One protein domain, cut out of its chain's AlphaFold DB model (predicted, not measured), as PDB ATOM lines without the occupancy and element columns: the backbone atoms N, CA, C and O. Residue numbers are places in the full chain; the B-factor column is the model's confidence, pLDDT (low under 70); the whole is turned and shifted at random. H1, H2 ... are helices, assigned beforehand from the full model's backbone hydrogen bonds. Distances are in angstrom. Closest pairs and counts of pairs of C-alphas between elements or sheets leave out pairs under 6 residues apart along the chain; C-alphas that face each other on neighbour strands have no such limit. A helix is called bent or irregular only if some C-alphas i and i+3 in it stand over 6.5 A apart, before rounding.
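This is residues 29 to 73 of the 79 residues of an uncharacterized protein of hydrothermal vent metagenome (UniProt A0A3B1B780). Two long helices, H2 and H1, meet near their linked ends in an open V, with the five-residue turn of residues 48 to 52 at its point. The two arms spread from that corner, and their far ends, residues 61 to 72 of H2 and residues 29 to 40 of H1, stand free. The printed part has 45 residues with two named helices, H1 then H2 along the chain, and no named strand; the class is all helix. The whole is loose, with a radius of gyration of the C-alphas of 12.4 A, and flat, spanning 36 by 26 by 13 A.

The longest helix by residues is H2, residues 53 to 72, 28.8 A from first to last C-alpha. It begins at C-alpha 53 (-24.752, -13.519, 9.335) and ends at C-alpha 72 (-1.895, -30.697, 12.826). H1 is residues 29 to 47, 26.7 A long from first to last C-alpha, and begins at C-alpha 29 (0.524, -7.921, 16.893). Neither helix is bent.

H2 and H1 are close but not clearly touching, with 2 pairs of C-alphas within 8 A. Their closest C-alphas are those of Thr 45 and Ser 53, 6.4 A apart. Their lines stand at a steep tilt of 48 degrees, and they run opposite ways. From centre to centre they are 15.1 A apart. The link from H1 to H2 is tight, with 5 residues between them. In both H1 and H2, every O i to N i+4 pair is within hydrogen-bond range.

The two C-alphas farthest apart are those of Gln 51 and Ser 73, at 35.9 A. The C-alphas of Glu 29 and Ser 73, the first and last printed residues, are 27.1 A apart. Residues 46 to 52 also stand free. The printed part has no cut and no long link. The mean pLDDT of the printed part is 93.7, and no printed residue is under 70.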
ATOM      1  N   GLU A  29       0.553  -7.240  18.193       86.94
ATOM      2  CA  GLU A  29       0.524  -7.921  16.893       86.94
ATOM      3  C   GLU A  29      -0.609  -8.957  16.813       86.94
ATOM      4  O   GLU A  29      -1.438  -8.902  15.907       86.94
ATOM      5  N   GLU A  30      -0.713  -9.852  17.803       88.81
ATOM      6  CA  GLU A  30      -1.768 -10.871  17.864       88.81
ATOM      7  C   GLU A  30      -3.166 -10.232  17.923       88.81
ATOM      8  O   GLU A  30      -4.127 -10.732  17.330       88.81
ATOM      9  N   ILE A  31      -3.297  -9.101  18.617       87.06
ATOM     10  CA  ILE A  31      -4.558  -8.363  18.739       87.06
ATOM     11  C   ILE A  31      -4.932  -7.679  17.428       87.06
ATOM     12  O   ILE A  31      -6.090  -7.783  17.019       87.06
ATOM     13  N   TYR A  32      -3.991  -7.003  16.770       87.25
ATOM     14  CA  TYR A  32      -4.232  -6.361  15.481       87.25
ATOM     15  C   TYR A  32      -4.564  -7.396  14.408       87.25
ATOM     16  O   TYR A  32      -5.552  -7.218  13.698       87.25
ATOM     17  N   ALA A  33      -3.853  -8.527  14.369       91.50
ATOM     18  CA  ALA A  33      -4.183  -9.641  13.485       91.50
ATOM     19  C   ALA A  33      -5.596 -10.189  13.755       91.50
ATOM     20  O   ALA A  33      -6.379 -10.383  12.827       91.50
ATOM     21  N   THR A  34      -5.974 -10.368  15.028       91.50
ATOM     22  CA  THR A  34      -7.340 -10.799  15.386       91.50
ATOM     23  C   THR A  34      -8.394  -9.792  14.904       91.50
ATOM     24  O   THR A  34      -9.441 -10.190  14.401       91.50
ATOM     25  N   ARG A  35      -8.141  -8.486  15.061       89.75
ATOM     26  CA  ARG A  35      -9.064  -7.421  14.633       89.75
ATOM     27  C   ARG A  35      -9.217  -7.371  13.116       89.75
ATOM     28  O   ARG A  35     -10.346  -7.262  12.651       89.75
ATOM     29  N   ALA A  36      -8.118  -7.512  12.378       93.44
ATOM     30  CA  ALA A  36      -8.144  -7.573  10.922       93.44
ATOM     31  C   ALA A  36      -9.011  -8.745  10.429       93.44
ATOM     32  O   ALA A  36      -9.875  -8.546   9.583       93.44
ATOM     33  N   LEU A  37      -8.879  -9.933  11.035       95.62
ATOM     34  CA  LEU A  37      -9.724 -11.089  10.703       95.62
ATOM     35  C   LEU A  37     -11.218 -10.826  10.960       95.62
ATOM     36  O   LEU A  37     -12.060 -11.190  10.142       95.62
ATOM     37  N   ILE A  38     -11.560 -10.190  12.087       94.44
ATOM     38  CA  ILE A  38     -12.951  -9.818  12.399       94.44
ATOM     39  C   ILE A  38     -13.490  -8.841  11.350       94.44
ATOM     40  O   ILE A  38     -14.614  -9.001  10.874       94.44
ATOM     41  N   GLU A  39     -12.693  -7.841  10.980       96.12
ATOM     42  CA  GLU A  39     -13.071  -6.842   9.987       96.12
ATOM     43  C   GLU A  39     -13.264  -7.457   8.595       96.12
ATOM     44  O   GLU A  39     -14.255  -7.158   7.929       96.12
ATOM     45  N   GLU A  40     -12.373  -8.350   8.166       97.44
ATOM     46  CA  GLU A  40     -12.504  -9.070   6.897       97.44
ATOM     47  C   GLU A  40     -13.786  -9.906   6.843       97.44
ATOM     48  O   GLU A  40     -14.519  -9.837   5.853       97.44
ATOM     49  N   LEU A  41     -14.097 -10.645   7.914       97.00
ATOM     50  CA  LEU A  41     -15.338 -11.416   8.008       97.00
ATOM     51  C   LEU A  41     -16.563 -10.502   7.930       97.00
ATOM     52  O   LEU A  41     -17.458 -10.759   7.129       97.00
ATOM     53  N   ALA A  42     -16.582  -9.407   8.693       96.12
ATOM     54  CA  ALA A  42     -17.689  -8.455   8.686       96.12
ATOM     55  C   ALA A  42     -17.888  -7.804   7.306       96.12
ATOM     56  O   ALA A  42     -19.008  -7.770   6.793       96.12
ATOM     57  N   ARG A  43     -16.802  -7.341   6.671       97.75
ATOM     58  CA  ARG A  43     -16.828  -6.762   5.318       97.75
ATOM     59  C   ARG A  43     -17.325  -7.774   4.290       97.75
ATOM     60  O   ARG A  43     -18.136  -7.423   3.435       97.75
ATOM     61  N   PHE A  44     -16.871  -9.026   4.366       97.88
ATOM     62  CA  PHE A  44     -17.321 -10.085   3.465       97.88
ATOM     63  C   PHE A  44     -18.818 -10.365   3.631       97.88
ATOM     64  O   PHE A  44     -19.556 -10.379   2.645       97.88
ATOM     65  N   THR A  45     -19.285 -10.516   4.870       97.38
ATOM     66  CA  THR A  45     -20.699 -10.739   5.183       97.38
ATOM     67  C   THR A  45     -21.583  -9.589   4.703       97.38
ATOM     68  O   THR A  45     -22.626  -9.834   4.095       97.38
ATOM     69  N   GLN A  46     -21.146  -8.343   4.904       97.19
ATOM     70  CA  GLN A  46     -21.849  -7.161   4.407       97.19
ATOM     71  C   GLN A  46     -21.896  -7.135   2.874       97.19
ATOM     72  O   GLN A  46     -22.961  -6.914   2.301       97.19
ATOM     73  N   LYS A  47     -20.767  -7.404   2.205       98.06
ATOM     74  CA  LYS A  47     -20.673  -7.446   0.738       98.06
ATOM     75  C   LYS A  47     -21.622  -8.481   0.127       98.06
ATOM     76  O   LYS A  47     -22.176  -8.231  -0.936       98.06
ATOM     77  N   MET A  48     -21.797  -9.626   0.786       97.88
ATOM     78  CA  MET A  48     -22.700 -10.694   0.341       97.88
ATOM     79  C   MET A  48     -24.154 -10.494   0.787       97.88
ATOM     80  O   MET A  48     -25.015 -11.283   0.407       97.88
ATOM     81  N   GLN A  49     -24.430  -9.452   1.579       97.25
ATOM     82  CA  GLN A  49     -25.760  -9.109   2.087       97.25
ATOM     83  C   GLN A  49     -26.462 -10.273   2.810       97.25
ATOM     84  O   GLN A  49     -27.676 -10.446   2.691       97.25
ATOM     85  N   TYR A  50     -25.716 -11.082   3.571       96.19
ATOM     86  CA  TYR A  50     -26.326 -12.164   4.345       96.19
ATOM     87  C   TYR A  50     -27.230 -11.597   5.442       96.19
ATOM     88  O   TYR A  50     -26.780 -10.844   6.304       96.19
ATOM     89  N   GLN A  51     -28.502 -11.996   5.426       94.75
ATOM     90  CA  GLN A  51     -29.472 -11.635   6.465       94.75
ATOM     91  C   GLN A  51     -29.304 -12.487   7.736       94.75
ATOM     92  O   GLN A  51     -29.690 -12.060   8.818       94.75
ATOM     93  N   ASN A  52     -28.689 -13.664   7.606       95.12
ATOM     94  CA  ASN A  52     -28.369 -14.626   8.664       95.12
ATOM     95  C   ASN A  52     -26.844 -14.745   8.850       95.12
ATOM     96  O   ASN A  52     -26.227 -15.788   8.613       95.12
ATOM     97  N   SER A  53     -26.208 -13.625   9.188       95.56
ATOM     98  CA  SER A  53     -24.752 -13.519   9.335       95.56
ATOM     99  C   SER A  53     -24.171 -14.440  10.416       95.56
ATOM    100  O   SER A  53     -23.060 -14.943  10.258       95.56
ATOM    101  N   ASP A  54     -24.936 -14.714  11.467       96.00
ATOM    102  CA  ASP A  54     -24.640 -15.669  12.536       96.00
ATOM    103  C   ASP A  54     -24.383 -17.086  12.003       96.00
ATOM    104  O   ASP A  54     -23.345 -17.680  12.300       96.00
ATOM    105  N   VAL A  55     -25.250 -17.584  11.114       97.00
ATOM    106  CA  VAL A  55     -25.100 -18.909  10.487       97.00
ATOM    107  C   VAL A  55     -23.805 -18.994   9.675       97.00
ATOM    108  O   VAL A  55     -23.114 -20.017   9.681       97.00
ATOM    109  N   PHE A  56     -23.447 -17.912   8.978       96.69
ATOM    110  CA  PHE A  56     -22.179 -17.833   8.259       96.69
ATOM    111  C   PHE A  56     -20.981 -17.895   9.218       96.69
ATOM    112  O   PHE A  56     -20.036 -18.644   8.957       96.69
ATOM    113  N   PHE A  57     -21.009 -17.162  10.333       96.75
ATOM    114  CA  PHE A  57     -19.914 -17.182  11.303       96.75
ATOM    115  C   PHE A  57     -19.726 -18.566  11.941       96.75
ATOM    116  O   PHE A  57     -18.593 -19.052  12.003       96.75
ATOM    117  N   ASP A  58     -20.810 -19.251  12.307       97.56
ATOM    118  CA  ASP A  58     -20.761 -20.621  12.838       97.56
ATOM    119  C   ASP A  58     -20.174 -21.616  11.828       97.56
ATOM    120  O   ASP A  58     -19.340 -22.476  12.162       97.56
ATOM    121  N   TYR A  59     -20.558 -21.471  10.557       97.12
ATOM    122  CA  TYR A  59     -19.987 -22.251   9.466       97.12
ATOM    123  C   TYR A  59     -18.475 -22.023   9.343       97.12
ATOM    124  O   TYR A  59     -17.706 -22.990   9.276       97.12
ATOM    125  N   VAL A  60     -18.029 -20.762   9.346       97.06
ATOM    126  CA  VAL A  60     -16.607 -20.398   9.255       97.06
ATOM    127  C   VAL A  60     -15.813 -20.983  10.423       97.06
ATOM    128  O   VAL A  60     -14.790 -21.632  10.185       97.06
ATOM    129  N   ILE A  61     -16.294 -20.830  11.663       95.62
ATOM    130  CA  ILE A  61     -15.647 -21.372  12.870       95.62
ATOM    131  C   ILE A  61     -15.465 -22.890  12.746       95.62
ATOM    132  O   ILE A  61     -14.363 -23.414  12.936       95.62
ATOM    133  N   THR A  62     -16.517 -23.601  12.334       96.31
ATOM    134  CA  THR A  62     -16.483 -25.060  12.160       96.31
ATOM    135  C   THR A  62     -15.466 -25.489  11.098       96.31
ATOM    136  O   THR A  62     -14.741 -26.474  11.274       96.31
ATOM    137  N   ARG A  63     -15.386 -24.768   9.972       96.56
ATOM    138  CA  ARG A  63     -14.437 -25.080   8.891       96.56
ATOM    139  C   ARG A  63     -12.996 -24.753   9.269       96.56
ATOM    140  O   ARG A  63     -12.109 -25.545   8.947       96.56
ATOM    141  N   ALA A  64     -12.763 -23.653   9.982       95.06
ATOM    142  CA  ALA A  64     -11.443 -23.283  10.482       95.06
ATOM    143  C   ALA A  64     -10.895 -24.344  11.451       95.06
ATOM    144  O   ALA A  64      -9.773 -24.818  11.261       95.06
ATOM    145  N   ALA A  65     -11.710 -24.801  12.409       93.62
ATOM    146  CA  ALA A  65     -11.330 -25.859  13.346       93.62
ATOM    147  C   ALA A  65     -10.957 -27.169  12.625       93.62
ATOM    148  O   ALA A  65      -9.911 -27.760  12.895       93.62
ATOM    149  N   LYS A  66     -11.763 -27.591  11.637       93.69
ATOM    150  CA  LYS A  66     -11.454 -28.773  10.811       93.69
ATOM    151  C   LYS A  66     -10.132 -28.628  10.055       93.69
ATOM    152  O   LYS A  66      -9.368 -29.586   9.980       93.69
ATOM    153  N   LYS A  67      -9.850 -27.440   9.510       93.25
ATOM    154  CA  LYS A  67      -8.608 -27.178   8.773       93.25
ATOM    155  C   LYS A  67      -7.388 -27.255   9.692       93.25
ATOM    156  O   LYS A  67      -6.399 -27.862   9.300       93.25
ATOM    157  N   ILE A  68      -7.471 -26.705  10.907       91.81
ATOM    158  CA  ILE A  68      -6.414 -26.820  11.927       91.81
ATOM    159  C   ILE A  68      -6.142 -28.290  12.248       91.81
ATOM    160  O   ILE A  68      -5.000 -28.720  12.138       91.81
ATOM    161  N   ASN A  69      -7.181 -29.083  12.530       90.94
ATOM    162  CA  ASN A  69      -7.028 -30.515  12.824       90.94
ATOM    163  C   ASN A  69      -6.351 -31.287  11.680       90.94
ATOM    164  O   ASN A  69      -5.518 -32.159  11.930       90.94
ATOM    165  N   TYR A  70      -6.685 -30.949  10.430       90.44
ATOM    166  CA  TYR A  70      -6.033 -31.515   9.250       90.44
ATOM    167  C   TYR A  70      -4.554 -31.107   9.157       90.44
ATOM    168  O   TYR A  70      -3.703 -31.955   8.925       90.44
ATOM    169  N   MET A  71      -4.231 -29.831   9.383       87.88
ATOM    170  CA  MET A  71      -2.850 -29.327   9.344       87.88
ATOM    171  C   MET A  71      -1.984 -29.876  10.489       87.88
ATOM    172  O   MET A  71      -0.786 -30.071  10.313       87.88
ATOM    173  N   SER A  72      -2.578 -30.133  11.656       79.69
ATOM    174  CA  SER A  72      -1.895 -30.697  12.826       79.69
ATOM    175  C   SER A  72      -1.735 -32.220  12.775       79.69
ATOM    176  O   SER A  72      -1.016 -32.770  13.605       79.69
ATOM    177  N   SER A  73      -2.370 -32.900  11.816       74.81
ATOM    178  CA  SER A  73      -2.195 -34.334  11.580       74.81
ATOM    179  C   SER A  73      -1.262 -34.535  10.380       74.81
ATOM    180  O   SER A  73      -1.719 -34.423   9.242       74.81
TER     181      SER A  73